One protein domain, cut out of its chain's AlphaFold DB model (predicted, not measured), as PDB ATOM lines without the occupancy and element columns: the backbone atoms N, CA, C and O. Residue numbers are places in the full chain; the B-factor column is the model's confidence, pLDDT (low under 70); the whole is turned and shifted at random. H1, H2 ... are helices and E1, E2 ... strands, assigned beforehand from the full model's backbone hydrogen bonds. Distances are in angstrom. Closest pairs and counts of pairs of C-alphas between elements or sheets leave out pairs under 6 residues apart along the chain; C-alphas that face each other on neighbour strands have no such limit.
ATOM      1  N   ILE A   3      90.993 132.001 133.104       95.50
ATOM      2  CA  ILE A   3      90.443 131.389 134.320       95.50
ATOM      3  C   ILE A   3      91.213 130.098 134.586       95.50
ATOM      4  O   ILE A   3      91.299 129.250 133.695       95.50
ATOM      5  N   SER A   4      91.744 129.941 135.795       95.12
ATOM      6  CA  SER A   4      92.351 128.693 136.260       95.12
ATOM      7  C   SER A   4      91.666 128.204 137.533       95.12
ATOM      8  O   SER A   4      91.181 128.987 138.352       95.12
ATOM      9  N   TYR A   5      91.613 126.883 137.686       94.06
ATOM     10  CA  TYR A   5      90.969 126.228 138.817       94.06
ATOM     11  C   TYR A   5      92.030 125.545 139.663       94.06
ATOM     12  O   TYR A   5      92.792 124.714 139.175       94.06
ATOM     13  N   ASN A   6      92.051 125.900 140.937       86.81
ATOM     14  CA  ASN A   6      92.825 125.237 141.965       86.81
ATOM     15  C   ASN A   6      91.861 124.638 142.988       86.81
ATOM     16  O   ASN A   6      90.710 125.056 143.102       86.81
ATOM     17  N   GLN A   7      92.355 123.694 143.782       81.75
ATOM     18  CA  GLN A   7      91.554 122.920 144.732       81.75
ATOM     19  C   GLN A   7      90.637 123.779 145.628       81.75
ATOM     20  O   GLN A   7      89.485 123.437 145.863       81.75
ATOM     21  N   ASN A   8      91.130 124.935 146.084       88.81
ATOM     22  CA  ASN A   8      90.424 125.812 147.022       88.81
ATOM     23  C   ASN A   8      90.084 127.198 146.455       88.81
ATOM     24  O   ASN A   8      89.585 128.054 147.191       88.81
ATOM     25  N   ARG A   9      90.393 127.459 145.180       92.56
ATOM     26  CA  ARG A   9      90.205 128.784 144.583       92.56
ATOM     27  C   ARG A   9      90.065 128.739 143.067       92.56
ATOM     28  O   ARG A   9      90.748 127.962 142.407       92.56
ATOM     29  N   THR A  10      89.267 129.647 142.526       96.31
ATOM     30  CA  THR A  10      89.318 130.011 141.105       96.31
ATOM     31  C   THR A  10      90.140 131.283 140.985       96.31
ATOM     32  O   THR A  10      89.906 132.239 141.727       96.31
ATOM     33  N   GLU A  11      91.098 131.304 140.065       96.06
ATOM     34  CA  GLU A  11      91.880 132.500 139.763       96.06
ATOM     35  C   GLU A  11      91.445 133.082 138.422       96.06
ATOM     36  O   GLU A  11      91.229 132.352 137.451       96.06
ATOM     37  N   ILE A  12      91.337 134.404 138.368       95.69
ATOM     38  CA  ILE A  12      91.060 135.152 137.149       95.69
ATOM     39  C   ILE A  12      92.221 136.102 136.887       95.69
ATOM     40  O   ILE A  12      92.637 136.841 137.776       95.69
ATOM     41  N   ARG A  13      92.715 136.098 135.649       92.69
ATOM     42  CA  ARG A  13      93.778 136.990 135.166       92.69
ATOM     43  C   ARG A  13      93.351 137.709 133.893       92.69
ATOM     44  O   ARG A  13      92.430 137.272 133.189       92.69
ATOM     45  N   SER A  14      94.061 138.791 133.572       87.12
ATOM     46  CA  SER A  14      93.878 139.567 132.335       87.12
ATOM     47  C   SER A  14      92.417 139.989 132.120       87.12
ATOM     48  O   SER A  14      91.823 139.701 131.070       87.12
ATOM     49  N   ILE A  15      91.813 140.583 133.152       90.44
ATOM     50  CA  ILE A  15      90.487 141.204 133.066       90.44
ATOM     51  C   ILE A  15      90.602 142.612 132.479       90.44
ATOM     52  O   ILE A  15      91.589 143.305 132.725       90.44
ATOM     53  N   ASN A  16      89.590 143.026 131.714       87.44
ATOM     54  CA  ASN A  16      89.488 144.401 131.222       87.44
ATOM     55  C   ASN A  16      88.446 145.198 132.019       87.44
ATOM     56  O   ASN A  16      88.576 146.409 132.157       87.44
ATOM     57  N   SER A  17      87.428 144.521 132.558       92.00
ATOM     58  CA  SER A  17      86.367 145.122 133.374       92.00
ATOM     59  C   SER A  17      85.783 144.118 134.373       92.00
ATOM     60  O   SER A  17      85.953 142.902 134.226       92.00
ATOM     61  N   MET A  18      85.028 144.602 135.364       95.19
ATOM     62  CA  MET A  18      84.248 143.714 136.243       95.19
ATOM     63  C   MET A  18      83.084 143.035 135.507       95.19
ATOM     64  O   MET A  18      82.655 141.943 135.896       95.19
ATOM     65  N   TYR A  19      82.603 143.639 134.416       94.12
ATOM     66  CA  TYR A  19      81.587 143.050 133.548       94.12
ATOM     67  C   TYR A  19      82.047 141.721 132.932       94.12
ATOM     68  O   TYR A  19      81.266 140.768 132.885       94.12
ATOM     69  N   ASP A  20      83.329 141.596 132.562       92.25
ATOM     70  CA  ASP A  20      83.897 140.340 132.043       92.25
ATOM     71  C   ASP A  20      83.710 139.180 133.034       92.25
ATOM     72  O   ASP A  20      83.350 138.061 132.645       92.25
ATOM     73  N   ILE A  21      83.921 139.458 134.325       95.19
ATOM     74  CA  ILE A  21      83.747 138.487 135.408       95.19
ATOM     75  C   ILE A  21      82.268 138.126 135.541       95.19
ATOM     76  O   ILE A  21      81.917 136.945 135.551       95.19
ATOM     77  N   TYR A  22      81.387 139.128 135.590       95.31
ATOM     78  CA  TYR A  22      79.946 138.915 135.718       95.31
ATOM     79  C   TYR A  22      79.377 138.072 134.572       95.31
ATOM     80  O   TYR A  22      78.628 137.121 134.817       95.31
ATOM     81  N   MET A  23      79.776 138.344 133.329       94.19
ATOM     82  CA  MET A  23      79.326 137.585 132.158       94.19
ATOM     83  C   MET A  23      79.830 136.141 132.140       94.19
ATOM     84  O   MET A  23      79.184 135.266 131.567       94.19
ATOM     85  N   ASN A  24      80.947 135.859 132.814       95.00
ATOM     86  CA  ASN A  24      81.520 134.518 132.910       95.00
ATOM     87  C   ASN A  24      81.277 133.842 134.269       95.00
ATOM     88  O   ASN A  24      81.848 132.778 134.517       95.00
ATOM     89  N   ARG A  25      80.387 134.375 135.120       94.94
ATOM     90  CA  ARG A  25      80.043 133.801 136.440       94.94
ATOM     91  C   ARG A  25      79.695 132.311 136.402       94.94
ATOM     92  O   ARG A  25      80.098 131.564 137.286       94.94
ATOM     93  N   GLY A  26      79.027 131.856 135.339       94.38
ATOM     94  CA  GLY A  26      78.709 130.436 135.149       94.38
ATOM     95  C   GLY A  26      79.944 129.541 134.976       94.38
ATOM     96  O   GLY A  26      79.924 128.399 135.419       94.38
ATOM     97  N   LYS A  27      81.027 130.059 134.379       94.31
ATOM     98  CA  LYS A  27      82.310 129.346 134.250       94.31
ATOM     99  C   LYS A  27      83.134 129.425 135.534       94.31
ATOM    100  O   LYS A  27      83.808 128.470 135.878       94.31
ATOM    101  N   ILE A  28      83.064 130.552 136.244       94.50
ATOM    102  CA  ILE A  28      83.784 130.766 137.510       94.50
ATOM    103  C   ILE A  28      83.337 129.760 138.578       94.50
ATOM    104  O   ILE A  28      84.170 129.264 139.341       94.50
ATOM    105  N   GLY A  29      82.040 129.442 138.604       91.88
ATOM    106  CA  GLY A  29      81.454 128.513 139.562       91.88
ATOM    107  C   GLY A  29      81.367 129.101 140.972       91.88
ATOM    108  O   GLY A  29      81.273 130.313 141.148       91.88
ATOM    109  N   ASN A  30      81.397 128.223 141.977       92.44
ATOM    110  CA  ASN A  30      81.318 128.584 143.396       92.44
ATOM    111  C   ASN A  30      82.566 128.094 144.154       92.44
ATOM    112  O   ASN A  30      82.445 127.223 145.020       92.44
ATOM    113  N   PRO A  31      83.772 128.579 143.806       94.44
ATOM    114  CA  PRO A  31      84.980 128.205 144.538       94.44
ATOM    115  C   PRO A  31      84.881 128.708 145.981       94.44
ATOM    116  O   PRO A  31      84.190 129.685 146.203       94.44
ATOM    117  N   PRO A  32      85.600 128.162 146.970       93.69
ATOM    118  CA  PRO A  32      85.663 128.798 148.289       93.69
ATOM    119  C   PRO A  32      86.253 130.220 148.238       93.69
ATOM    120  O   PRO A  32      85.844 131.099 149.000       93.69
ATOM    121  N   ILE A  33      87.199 130.445 147.320       94.31
ATOM    122  CA  ILE A  33      87.851 131.735 147.092       94.31
ATOM    123  C   ILE A  33      87.876 132.062 145.599       94.31
ATOM    124  O   ILE A  33      88.312 131.257 144.781       94.31
ATOM    125  N   LEU A  34      87.472 133.278 145.252       96.44
ATOM    126  CA  LEU A  34      87.705 133.886 143.952       96.44
ATOM    127  C   LEU A  34      88.857 134.886 144.065       96.44
ATOM    128  O   LEU A  34      88.718 135.909 144.734       96.44
ATOM    129  N   LEU A  35      89.978 134.597 143.406       96.00
ATOM    130  CA  LEU A  35      91.147 135.473 143.354       96.00
ATOM    131  C   LEU A  35      91.228 136.156 141.991       96.00
ATOM    132  O   LEU A  35      91.328 135.490 140.964       96.00
ATOM    133  N   VAL A  36      91.197 137.480 141.977       96.19
ATOM    134  CA  VAL A  36      91.219 138.283 140.755       96.19
ATOM    135  C   VAL A  36      92.508 139.087 140.707       96.19
ATOM    136  O   VAL A  36      92.731 139.952 141.552       96.19
ATOM    137  N   TYR A  37      93.332 138.814 139.700       94.31
ATOM    138  CA  TYR A  37      94.529 139.584 139.394       94.31
ATOM    139  C   TYR A  37      94.212 140.692 138.394       94.31
ATOM    140  O   TYR A  37      93.607 140.442 137.346       94.31
ATOM    141  N   THR A  38      94.674 141.905 138.690       90.69
ATOM    142  CA  THR A  38      94.650 143.018 137.741       90.69
ATOM    143  C   THR A  38      95.895 143.886 137.865       90.69
ATOM    144  O   THR A  38      96.238 144.360 138.946       90.69
ATOM    145  N   ASP A  39      96.526 144.145 136.727       83.00
ATOM    146  CA  ASP A  39      97.576 145.158 136.581       83.00
ATOM    147  C   ASP A  39      97.042 146.433 135.899       83.00
ATOM    148  O   ASP A  39      97.771 147.404 135.723       83.00
ATOM    149  N   ASN A  40      95.759 146.434 135.522       79.31
ATOM    150  CA  ASN A  40      95.108 147.521 134.803       79.31
ATOM    151  C   ASN A  40      94.206 148.332 135.735       79.31
ATOM    152  O   ASN A  40      93.591 147.792 136.662       79.31
ATOM    153  N   THR A  41      94.030 149.613 135.412       82.81
ATOM    154  CA  THR A  41      92.842 150.356 135.836       82.81
ATOM    155  C   THR A  41      91.616 149.695 135.217       82.81
ATOM    156  O   THR A  41      91.514 149.610 133.994       82.81
ATOM    157  N   ILE A  42      90.702 149.222 136.056       90.44
ATOM    158  CA  ILE A  42      89.443 148.594 135.646       90.44
ATOM    159  C   ILE A  42      88.273 149.424 136.169       90.44
ATOM    160  O   ILE A  42      88.393 150.073 137.206       90.44
ATOM    161  N   ASN A  43      87.147 149.394 135.463       91.12
ATOM    162  CA  ASN A  43      85.871 149.942 135.918       91.12
ATOM    163  C   ASN A  43      84.870 148.811 136.205       91.12
ATOM    164  O   ASN A  43      85.078 147.646 135.839       91.12
ATOM    165  N   VAL A  44      83.779 149.156 136.892       91.56
ATOM    166  CA  VAL A  44      82.677 148.220 137.140       91.56
ATOM    167  C   VAL A  44      81.804 148.101 135.888       91.56
ATOM    168  O   VAL A  44      81.742 147.034 135.278       91.56
ATOM    169  N   SER A  45      81.178 149.209 135.495       91.00
ATOM    170  CA  SER A  45      80.461 149.421 134.235       91.00
ATOM    171  C   SER A  45      80.253 150.928 134.048       91.00
ATOM    172  O   SER A  45      80.257 151.658 135.036       91.00
ATOM    173  N   ASP A  46      80.040 151.383 132.813       87.88
ATOM    174  CA  ASP A  46      79.606 152.762 132.530       87.88
ATOM    175  C   ASP A  46      78.065 152.895 132.522       87.88
ATOM    176  O   ASP A  46      77.521 153.995 132.491       87.88
ATOM    177  N   ASP A  47      77.353 151.763 132.547       93.12
ATOM    178  CA  ASP A  47      75.893 151.675 132.630       93.12
ATOM    179  C   ASP A  47      75.452 151.344 134.065       93.12
ATOM    180  O   ASP A  47      75.806 150.286 134.593       93.12
ATOM    181  N   GLU A  48      74.640 152.219 134.668       93.38
ATOM    182  CA  GLU A  48      74.185 152.126 136.067       93.38
ATOM    183  C   GLU A  48      73.426 150.822 136.351       93.38
ATOM    184  O   GLU A  48      73.578 150.205 137.411       93.38
ATOM    185  N   LYS A  49      72.606 150.361 135.399       95.12
ATOM    186  CA  LYS A  49      71.862 149.109 135.557       95.12
ATOM    187  C   LYS A  49      72.824 147.925 135.655       95.12
ATOM    188  O   LYS A  49      72.705 147.106 136.566       95.12
ATOM    189  N   THR A  50      73.787 147.856 134.744       94.88
ATOM    190  CA  THR A  50      74.818 146.816 134.719       94.88
ATOM    191  C   THR A  50      75.709 146.885 135.959       94.88
ATOM    192  O   THR A  50      76.002 145.851 136.556       94.88
ATOM    193  N   GLU A  51      76.092 148.084 136.405       95.38
ATOM    194  CA  GLU A  51      76.836 148.270 137.656       95.38
ATOM    195  C   GLU A  51      76.060 147.703 138.855       95.38
ATOM    196  O   GLU A  51      76.613 146.935 139.644       95.38
ATOM    197  N   ASN A  52      74.756 147.976 138.954       95.94
ATOM    198  CA  ASN A  52      73.905 147.428 140.012       95.94
ATOM    199  C   ASN A  52      73.803 145.894 139.980       95.94
ATOM    200  O   ASN A  52      73.797 145.252 141.039       95.94
ATOM    201  N   GLU A  53      73.750 145.284 138.795       96.75
ATOM    202  CA  GLU A  53      73.766 143.824 138.646       96.75
ATOM    203  C   GLU A  53      75.098 143.215 139.111       96.75
ATOM    204  O   GLU A  53      75.105 142.239 139.871       96.75
ATOM    205  N   ILE A  54      76.225 143.825 138.726       96.94
ATOM    206  CA  ILE A  54      77.567 143.397 139.141       96.94
ATOM    207  C   ILE A  54      77.725 143.541 140.659       96.94
ATOM    208  O   ILE A  54      78.109 142.582 141.335       96.94
ATOM    209  N   ASN A  55      77.353 144.697 141.213       95.38
ATOM    210  CA  ASN A  55      77.368 144.954 142.653       95.38
ATOM    211  C   ASN A  55      76.535 143.904 143.396       95.38
ATOM    212  O   ASN A  55      76.978 143.325 144.389       95.38
ATOM    213  N   THR A  56      75.339 143.599 142.886       95.19
ATOM    214  CA  THR A  56      74.458 142.580 143.467       95.19
ATOM    215  C   THR A  56      75.099 141.197 143.436       95.19
ATOM    216  O   THR A  56      75.013 140.478 144.436       95.19
ATOM    217  N   TYR A  57      75.754 140.823 142.338       95.62
ATOM    218  CA  TYR A  57      76.448 139.544 142.211       95.62
ATOM    219  C   TYR A  57      77.567 139.393 143.250       95.62
ATOM    220  O   TYR A  57      77.518 138.458 144.049       95.62
ATOM    221  N   PHE A  58      78.516 140.332 143.314       94.75
ATOM    222  CA  PHE A  58      79.637 140.261 144.263       94.75
ATOM    223  C   PHE A  58      79.168 140.315 145.716       94.75
ATOM    224  O   PHE A  58      79.601 139.513 146.545       94.75
ATOM    225  N   ARG A  59      78.190 141.175 146.021       92.06
ATOM    226  CA  ARG A  59      77.615 141.265 147.369       92.06
ATOM    227  C   ARG A  59      76.970 139.939 147.797       92.06
ATOM    228  O   ARG A  59      76.960 139.631 148.984       92.06
ATOM    229  N   ASN A  60      76.385 139.181 146.864       92.50
ATOM    230  CA  ASN A  60      75.725 137.890 147.115       92.50
ATOM    231  C   ASN A  60      76.621 136.663 146.899       92.50
ATOM    232  O   ASN A  60      76.126 135.545 147.039       92.50
ATOM    233  N   ALA A  61      77.892 136.831 146.532       93.56
ATOM    234  CA  ALA A  61      78.731 135.695 146.184       93.56
ATOM    235  C   ALA A  61      78.825 134.689 147.356       93.56
ATOM    236  O   ALA A  61      79.016 135.095 148.501       93.56
ATOM    237  N   PRO A  62      78.732 133.369 147.126       91.69
ATOM    238  CA  PRO A  62      78.833 132.374 148.198       91.69
ATOM    239  C   PRO A  62      80.285 132.084 148.620       91.69
ATOM    240  O   PRO A  62      80.558 131.085 149.279       91.69
ATOM    241  N   PHE A  63      81.227 132.931 148.210       92.94
ATOM    242  CA  PHE A  63      82.663 132.712 148.315       92.94
ATOM    243  C   PHE A  63      83.408 133.981 148.669       92.94
ATOM    244  O   PHE A  63      82.889 135.067 148.419       92.94
ATOM    245  N   VAL A  64      84.622 133.850 149.204       93.31
ATOM    246  CA  VAL A  64      85.492 134.996 149.506       93.31
ATOM    247  C   VAL A  64      86.043 135.567 148.207       93.31
ATOM    248  O   VAL A  64      86.471 134.831 147.325       93.31
ATOM    249  N   THR A  65      86.043 136.882 148.093       95.00
ATOM    250  CA  THR A  65      86.522 137.631 146.934       95.00
ATOM    251  C   THR A  65      87.814 138.341 147.303       95.00
ATOM    252  O   THR A  65      87.884 139.070 148.295       95.00
ATOM    253  N   VAL A  66      88.855 138.106 146.510       94.56
ATOM    254  CA  VAL A  66      90.191 138.659 146.727       94.56
ATOM    255  C   VAL A  66      90.622 139.421 145.484       94.56
ATOM    256  O   VAL A  66      90.679 138.851 144.397       94.56
ATOM    257  N   LEU A  67      90.940 140.699 145.656       95.12
ATOM    258  CA  LEU A  67      91.573 141.537 144.645       95.12
ATOM    259  C   LEU A  67      93.081 141.524 144.862       95.12
ATOM    260  O   LEU A  67      93.546 141.855 145.950       95.12
ATOM    261  N   ALA A  68      93.842 141.180 143.832       93.88
ATOM    262  CA  ALA A  68      95.292 141.271 143.818       93.88
ATOM    263  C   ALA A  68      95.732 142.223 142.703       93.88
ATOM    264  O   ALA A  68      95.573 141.933 141.519       93.88
ATOM    265  N   SER A  69      96.294 143.363 143.089       91.62
ATOM    266  CA  SER A  69      96.842 144.346 142.156       91.62
ATOM    267  C   SER A  69      98.046 145.017 142.782       91.62
ATOM    268  O   SER A  69      98.016 145.306 143.972       91.62
ATOM    269  N   LYS A  70      99.103 145.298 142.016       88.69
ATOM    270  CA  LYS A  70     100.285 145.994 142.558       88.69
ATOM    271  C   LYS A  70      99.922 147.348 143.177       88.69
ATOM    272  O   LYS A  70     100.488 147.707 144.210       88.69
ATOM    273  N   ASP A  71      98.934 148.018 142.588       86.94
ATOM    274  CA  ASP A  71      98.423 149.338 142.955       86.94
ATOM    275  C   ASP A  71      96.945 149.272 143.383       86.94
ATOM    276  O   ASP A  71      96.119 150.086 142.960       86.94
ATOM    277  N   ALA A  72      96.569 148.274 144.192       87.19
ATOM    278  CA  ALA A  72      95.170 148.069 144.570       87.19
ATOM    279  C   ALA A  72      94.548 149.301 145.252       87.19
ATOM    280  O   ALA A  72      93.348 149.524 145.112       87.19
ATOM    281  N   ASP A  73      95.344 150.119 145.947       83.00
ATOM    282  CA  ASP A  73      94.926 151.379 146.577       83.00
ATOM    283  C   ASP A  73      94.553 152.483 145.584       83.00
ATOM    284  O   ASP A  73      93.740 153.348 145.912       83.00
ATOM    285  N   LYS A  74      95.115 152.448 144.371       86.38
ATOM    286  CA  LYS A  74      94.843 153.439 143.320       86.38
ATOM    287  C   LYS A  74      93.593 153.113 142.510       86.38
ATOM    288  O   LYS A  74      93.134 153.951 141.736       86.38
ATOM    289  N   LEU A  75      93.036 151.912 142.670       88.88
ATOM    290  CA  LEU A  75      91.776 151.542 142.039       88.88
ATOM    291  C   LEU A  75      90.608 152.311 142.664       88.88
ATOM    292  O   LEU A  75      90.607 152.665 143.850       88.88
ATOM    293  N   SER A  76      89.586 152.557 141.848       90.00
ATOM    294  CA  SER A  76      88.382 153.261 142.276       90.00
ATOM    295  C   SER A  76      87.676 152.524 143.416       90.00
ATOM    296  O   SER A  76      87.734 151.298 143.546       90.00
ATOM    297  N   GLU A  77      86.989 153.285 144.266       88.69
ATOM    298  CA  GLU A  77      86.284 152.731 145.423       88.69
ATOM    299  C   GLU A  77      85.185 151.745 145.014       88.69
ATOM    300  O   GLU A  77      85.051 150.699 145.646       88.69
ATOM    301  N   ASN A  78      84.455 152.012 143.923       91.38
ATOM    302  CA  ASN A  78      83.420 151.097 143.438       91.38
ATOM    303  C   ASN A  78      83.996 149.723 143.064       91.38
ATOM    304  O   ASN A  78      83.409 148.712 143.434       91.38
ATOM    305  N   VAL A  79      85.188 149.657 142.465       93.12
ATOM    306  CA  VAL A  79      85.883 148.386 142.209       93.12
ATOM    307  C   VAL A  79      86.348 147.745 143.510       93.12
ATOM    308  O   VAL A  79      86.046 146.580 143.756       93.12
ATOM    309  N   ARG A  80      87.062 148.489 144.368       91.75
ATOM    310  CA  ARG A  80      87.588 147.948 145.634       91.75
ATOM    311  C   ARG A  80      86.477 147.390 146.524       91.75
ATOM    312  O   ARG A  80      86.658 146.339 147.132       91.75
ATOM    313  N   SER A  81      85.324 148.051 146.571       91.44
ATOM    314  CA  SER A  81      84.186 147.666 147.413       91.44
ATOM    315  C   SER A  81      83.574 146.302 147.063       91.44
ATOM    316  O   SER A  81      82.898 145.710 147.903       91.44
ATOM    317  N   LEU A  82      83.849 145.771 145.865       93.69
ATOM    318  CA  LEU A  82      83.380 144.450 145.432       93.69
ATOM    319  C   LEU A  82      84.115 143.291 146.109       93.69
ATOM    320  O   LEU A  82      83.633 142.161 146.050       93.69
ATOM    321  N   PHE A  83      85.270 143.554 146.724       93.56
ATOM    322  CA  PHE A  83      86.160 142.524 147.250       93.56
ATOM    323  C   PHE A  83      86.244 142.553 148.777       93.56
ATOM    324  O   PHE A  83      86.316 143.621 149.384       93.56
ATOM    325  N   ASP A  84      86.310 141.384 149.418       91.12
ATOM    326  CA  ASP A  84      86.497 141.302 150.876       91.12
ATOM    327  C   ASP A  84      87.948 141.578 151.261       91.12
ATOM    328  O   ASP A  84      88.219 142.257 152.249       91.12
ATOM    329  N   ILE A  85      88.882 141.044 150.470       91.00
ATOM    330  CA  ILE A  85      90.321 141.144 150.706       91.00
ATOM    331  C   ILE A  85      90.955 141.862 149.522       91.00
ATOM    332  O   ILE A  85      90.692 141.532 148.368       91.00
ATOM    333  N   LYS A  86      91.827 142.826 149.812       91.81
ATOM    334  CA  LYS A  86      92.617 143.545 148.812       91.81
ATOM    335  C   LYS A  86      94.090 143.369 149.130       91.81
ATOM    336  O   LYS A  86      94.514 143.641 150.253       91.81
ATOM    337  N   LEU A  87      94.852 142.894 148.156       90.88
ATOM    338  CA  LEU A  87      96.283 142.648 148.243       90.88
ATOM    339  C   LEU A  87      96.994 143.645 147.330       90.88
ATOM    340  O   LEU A  87      96.690 143.694 146.137       90.88
ATOM    341  N   SER A  88      97.933 144.407 147.894       88.69
ATOM    342  CA  SER A  88      98.739 145.393 147.163       88.69
ATOM    343  C   SER A  88     100.222 145.188 147.390       88.69
ATOM    344  O   SER A  88     100.617 144.677 148.434       88.69
ATOM    345  N   GLN A  89     101.068 145.593 146.445       86.12
ATOM    346  CA  GLN A  89     102.514 145.542 146.648       86.12
ATOM    347  C   GLN A  89     102.939 146.538 147.746       86.12
ATOM    348  O   GLN A  89     102.420 147.652 147.838       86.12
ATOM    349  N   SER A  90     103.877 146.133 148.609       68.69
ATOM    350  CA  SER A  90     104.406 146.983 149.687       68.69
ATOM    351  C   SER A  90     104.995 148.293 149.152       68.69
ATOM    352  O   SER A  90     105.820 148.252 148.241       68.69
ATOM    353  N   GLY A  91     104.620 149.432 149.748       57.41
ATOM    354  CA  GLY A  91     104.991 150.787 149.294       57.41
ATOM    355  C   GLY A  91     103.791 151.627 148.835       57.41
ATOM    356  O   GLY A  91     103.889 152.847 148.738       57.41
ATOM    357  N   SER A  92     102.652 150.971 148.625       52.22
ATOM    358  CA  SER A  92     101.323 151.565 148.510       52.22
ATOM    359  C   SER A  92     100.871 152.151 149.865       52.22
ATOM    360  O   SER A  92     101.086 151.542 150.918       52.22
ATOM    361  N   THR A  93     100.313 153.364 149.870       44.44
ATOM    362  CA  THR A  93      99.884 154.103 151.073       44.44
ATOM    363  C   THR A  93      98.722 153.397 151.777       44.44
ATOM    364  O   THR A  93      97.558 153.698 151.542       44.44
ATOM    365  N   VAL A  94      99.012 152.461 152.681       45.28
ATOM    366  CA  VAL A  94      97.981 151.851 153.531       45.28
ATOM    367  C   VAL A  94      97.811 152.707 154.780       45.28
ATOM    368  O   VAL A  94      98.748 152.788 155.566       45.28
ATOM    369  N   CYS A  95      96.633 153.320 154.957       39.19
ATOM    370  CA  CYS A  95      95.906 153.433 156.236       39.19
ATOM    371  C   CYS A  95      94.635 154.302 156.089       39.19
ATOM    372  O   CYS A  95      94.656 155.487 156.400       39.19
ATOM    373  N   ASN A  96      93.497 153.696 155.737       40.72
ATOM    374  CA  ASN A  96      92.190 154.146 156.232       40.72
ATOM    375  C   ASN A  96      91.503 152.938 156.885       40.72
ATOM    376  O   ASN A  96      91.385 151.880 156.274       40.72
ATOM    377  N   LYS A  97      91.086 153.077 158.152       44.22
ATOM    378  CA  LYS A  97      90.576 151.982 159.011       44.22
ATOM    379  C   LYS A  97      89.367 151.214 158.446       44.22
ATOM    380  O   LYS A  97      89.054 150.154 158.976       44.22
ATOM    381  N   SER A  98      88.685 151.739 157.429       51.38
ATOM    382  CA  SER A  98      87.481 151.156 156.822       51.38
ATOM    383  C   SER A  98      87.735 150.315 155.565       51.38
ATOM    384  O   SER A  98      86.844 149.565 155.183       51.38
ATOM    385  N   ASP A  99      88.916 150.398 154.940       61.00
ATOM    386  CA  ASP A  99      89.269 149.595 153.760       61.00
ATOM    387  C   ASP A  99      90.707 149.077 153.890       61.00
ATOM    388  O   ASP A  99      91.675 149.665 153.405       61.00
ATOM    389  N   SER A 100      90.860 147.999 154.663       68.56
ATOM    390  CA  SER A 100      92.166 147.419 154.959       68.56
ATOM    391  C   SER A 100      92.738 146.714 153.728       68.56
ATOM    392  O   SER A 100      92.250 145.658 153.322       68.56
ATOM    393  N   ILE A 101      93.811 147.274 153.179       77.31
ATOM    394  CA  ILE A 101      94.630 146.653 152.138       77.31
ATOM    395  C   ILE A 101      95.785 145.907 152.810       77.31
ATOM    396  O   ILE A 101      96.491 146.456 153.657       77.31
ATOM    397  N   THR A 102      95.988 144.646 152.432       80.62
ATOM    398  CA  THR A 102      97.117 143.839 152.905       80.62
ATOM    399  C   THR A 102      98.316 144.063 151.991       80.62
ATOM    400  O   THR A 102      98.258 143.776 150.795       80.62
ATOM    401  N   ALA A 103      99.412 144.563 152.559       80.81
ATOM    402  CA  ALA A 103     100.665 144.733 151.837       80.81
ATOM    403  C   ALA A 103     101.372 143.382 151.619       80.81
ATOM    404  O   ALA A 103     101.578 142.609 152.555       80.81
ATOM    405  N   ILE A 104     101.780 143.129 150.379       82.88
ATOM    406  CA  ILE A 104     102.596 141.996 149.952       82.88
ATOM    407  C   ILE A 104     104.035 142.497 149.808       82.88
ATOM    408  O   ILE A 104     104.357 143.265 148.898       82.88
ATOM    409  N   ASN A 105     104.886 142.108 150.760       68.44
ATOM    410  CA  ASN A 105     106.267 142.571 150.852       68.44
ATOM    411  C   ASN A 105     107.146 141.911 149.785       68.44
ATOM    412  O   ASN A 105     107.422 140.719 149.865       68.44
ATOM    413  N   ASN A 106     107.581 142.737 148.832       61.06
ATOM    414  CA  ASN A 106     108.695 142.555 147.904       61.06
ATOM    415  C   ASN A 106     108.953 141.131 147.370       61.06
ATOM    416  O   ASN A 106     109.781 140.383 147.890       61.06
ATOM    417  N   SER A 107     108.339 140.823 146.235       56.34
ATOM    418  CA  SER A 107     108.790 139.769 145.336       56.34
ATOM    419  C   SER A 107     109.111 140.359 143.986       56.34
ATOM    420  O   SER A 107     108.351 141.148 143.430       56.34
ATOM    421  N   ASN A 108     110.194 139.874 143.395       68.38
ATOM    422  CA  ASN A 108     110.511 140.107 141.988       68.38
ATOM    423  C   ASN A 108     109.375 139.628 141.046       68.38
ATOM    424  O   ASN A 108     109.403 139.908 139.851       68.38
ATOM    425  N   ASN A 109     108.365 138.944 141.599       82.69
ATOM    426  CA  ASN A 109     107.138 138.492 140.970       82.69
ATOM    427  C   ASN A 109     105.932 138.633 141.939       82.69
ATOM    428  O   ASN A 109     105.678 137.756 142.764       82.69
ATOM    429  N   PHE A 110     105.175 139.735 141.832       87.12
ATOM    430  CA  PHE A 110     104.003 140.018 142.685       87.12
ATOM    431  C   PHE A 110     102.983 138.870 142.702       87.12
ATOM    432  O   PHE A 110     102.460 138.517 143.759       87.12
ATOM    433  N   GLU A 111     102.717 138.261 141.545       88.31
ATOM    434  CA  GLU A 111     101.726 137.191 141.435       88.31
ATOM    435  C   GLU A 111     102.147 135.927 142.191       88.31
ATOM    436  O   GLU A 111     101.307 135.265 142.813       88.31
ATOM    437  N   GLU A 112     103.444 135.616 142.174       87.81
ATOM    438  CA  GLU A 112     104.037 134.511 142.927       87.81
ATOM    439  C   GLU A 112     103.906 134.747 144.432       87.81
ATOM    440  O   GLU A 112     103.412 133.874 145.139       87.81
ATOM    441  N   SER A 113     104.185 135.956 144.934       89.00
ATOM    442  CA  SER A 113     103.955 136.225 146.361       89.00
ATOM    443  C   SER A 113     102.500 136.237 146.777       89.00
ATOM    444  O   SER A 113     102.198 135.858 147.907       89.00
ATOM    445  N   VAL A 114     101.587 136.674 145.911       90.44
ATOM    446  CA  VAL A 114     100.157 136.510 146.186       90.44
ATOM    447  C   VAL A 114      99.832 135.021 146.287       90.44
ATOM    448  O   VAL A 114      99.144 134.611 147.218       90.44
ATOM    449  N   THR A 115     100.371 134.201 145.386       88.81
ATOM    450  CA  THR A 115     100.188 132.745 145.421       88.81
ATOM    451  C   THR A 115     100.730 132.145 146.719       88.81
ATOM    452  O   THR A 115     100.015 131.398 147.388       88.81
ATOM    453  N   ASP A 116     101.937 132.525 147.136       88.50
ATOM    454  CA  ASP A 116     102.544 132.092 148.397       88.50
ATOM    455  C   ASP A 116     101.735 132.532 149.612       88.50
ATOM    456  O   ASP A 116     101.500 131.742 150.529       88.50
ATOM    457  N   TYR A 117     101.261 133.779 149.614       88.81
ATOM    458  CA  TYR A 117     100.383 134.296 150.654       88.81
ATOM    459  C   TYR A 117      99.102 133.458 150.749       88.81
ATOM    460  O   TYR A 117      98.757 132.981 151.832       88.81
ATOM    461  N   MET A 118      98.441 133.201 149.617       88.50
ATOM    462  CA  MET A 118      97.219 132.397 149.563       88.50
ATOM    463  C   MET A 118      97.462 130.948 149.999       88.50
ATOM    464  O   MET A 118      96.658 130.377 150.736       88.50
ATOM    465  N   ASN A 119      98.589 130.353 149.611       87.81
ATOM    466  CA  ASN A 119      98.967 129.012 150.053       87.81
ATOM    467  C   ASN A 119      99.271 128.981 151.558       87.81
ATOM    468  O   ASN A 119      98.913 128.025 152.240       87.81
ATOM    469  N   LYS A 120      99.877 130.041 152.103       88.25
ATOM    470  CA  LYS A 120     100.195 130.156 153.528       88.25
ATOM    471  C   LYS A 120      98.947 130.304 154.397       88.25
ATOM    472  O   LYS A 120      98.866 129.643 155.429       88.25
ATOM    473  N   ILE A 121      97.970 131.128 154.005       85.94
ATOM    474  CA  ILE A 121      96.733 131.303 154.797       85.94
ATOM    475  C   ILE A 121      95.845 130.050 154.774       85.94
ATOM    476  O   ILE A 121      95.092 129.802 155.719       85.94
ATOM    477  N   LEU A 122      95.944 129.251 153.708       85.38
ATOM    478  CA  LEU A 122      95.218 127.989 153.553       85.38
ATOM    479  C   LEU A 122      96.042 126.768 153.959       85.38
ATOM    480  O   LEU A 122      95.568 125.641 153.811       85.38
ATOM    481  N   LYS A 123      97.258 126.970 154.468       88.56
ATOM    482  CA  LYS A 123      98.148 125.877 154.832       88.56
ATOM    483  C   LYS A 123      97.472 124.970 155.860       88.56
ATOM    484  O   LYS A 123      96.832 125.449 156.797       88.56
ATOM    485  N   ASP A 124      97.612 123.665 155.646       88.38
ATOM    486  CA  ASP A 124      97.076 122.605 156.504       88.38
ATOM    487  C   ASP A 124      95.536 122.602 156.612       88.38
ATOM    488  O   ASP A 124      94.976 121.934 157.484       88.38
TER     489      ASP A 124
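AT A GLANCE: This is residues 3 to 124 of the 170 residues of an uncharacterized protein of Ruminococcus sp. CAG:624 (UniProt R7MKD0). A twisted sheet of six strands stands as a wall between H5, which packs on one face, and a looser group of helices on the side away from H5, where H3 lies farther out than H1, with H2 and H4 grazing the sheet. The printed part has 122 residues with five named helices and six named strands, in the order E1 E2 H1 H2 E3 H3 E4 H4 E5 E6 H5. The sheet runs E1 E2 E3 E4 E5 E6 and is mixed; the class is mixed, helices and strands. The whole is compact, with a radius of gyration of the C-alphas of 13.9 A and spans of 39 by 32 by 25 A.

IN THESE COORDINATES: The strands are E1, residues 3 to 6, from C-alpha 3 at (90.443, 131.389, 134.320); E2, 9 to 13; E3, 33 to 37; E4, 64 to 68; E5, 85 to 89, 13.6 A long; and E6, 101 to 104. The helices are H1, residues 18 to 23; H2, 25 to 28; H3, 48 to 59, 16.0 A long; H4, 77 to 80; and H5, 110 to 121, 16.6 A long, ending with C-alpha 121 at (96.733, 131.303, 154.797).

HOW THE PARTS SIT: E1 and E2 are an antiparallel hairpin, with N 4 and O 11 3.0 A apart. The other neighbours are parallel: E2 and E3 (N 12 to O 35, 2.8 A), E3 and E4 (N 36 to O 66, 2.8 A), E4 and E5 (N 67 to O 85, 2.8 A), E5 and E6 (N 104 to O 88, 2.7 A). Three strand-helix-strand units, parallel neighbour strands with helices between, have right-handed crossovers: E2, H1 H2, E3; E3, H3, E4; and E4, H4, E5. H5 on one face gives two layers, helix and sheet, at a height over the sheet of 7.3 A. It lies only just over E4 and E5, each with 3 of its 12 C-alphas, and only just along the strands, at 28 degrees to E4 on the local plane; the closest C-alphas of H5 and E6 are those of Ser 113 and Ile 104, 6.9 A apart. H1 and H3 touch, about perpendicular at 81 degrees, with Tyr 22 and Ile 54 closest, their C-alphas 6.1 A apart. H3 is not on the sheet, and H1 only just not, with 4 pairs of C-alphas within 10 A. H2 only grazes the sheet with residues 27 to 28, and H4 with residues 79 to 80. In H1, H3 and H5 every O i to N i+4 pair is within hydrogen-bond range; H2 and H4 are too short for one.

THE WHOLE: The C-alphas of Asp 47 and Asp 124, the two farthest apart, are 43.2 A apart. The printed part has no cut. The link from E5 to E6, 11 residues, is long. The model's mean pLDDT over the printed residues is 86.6; residues 90 to 100 and 105 to 108 are under 70.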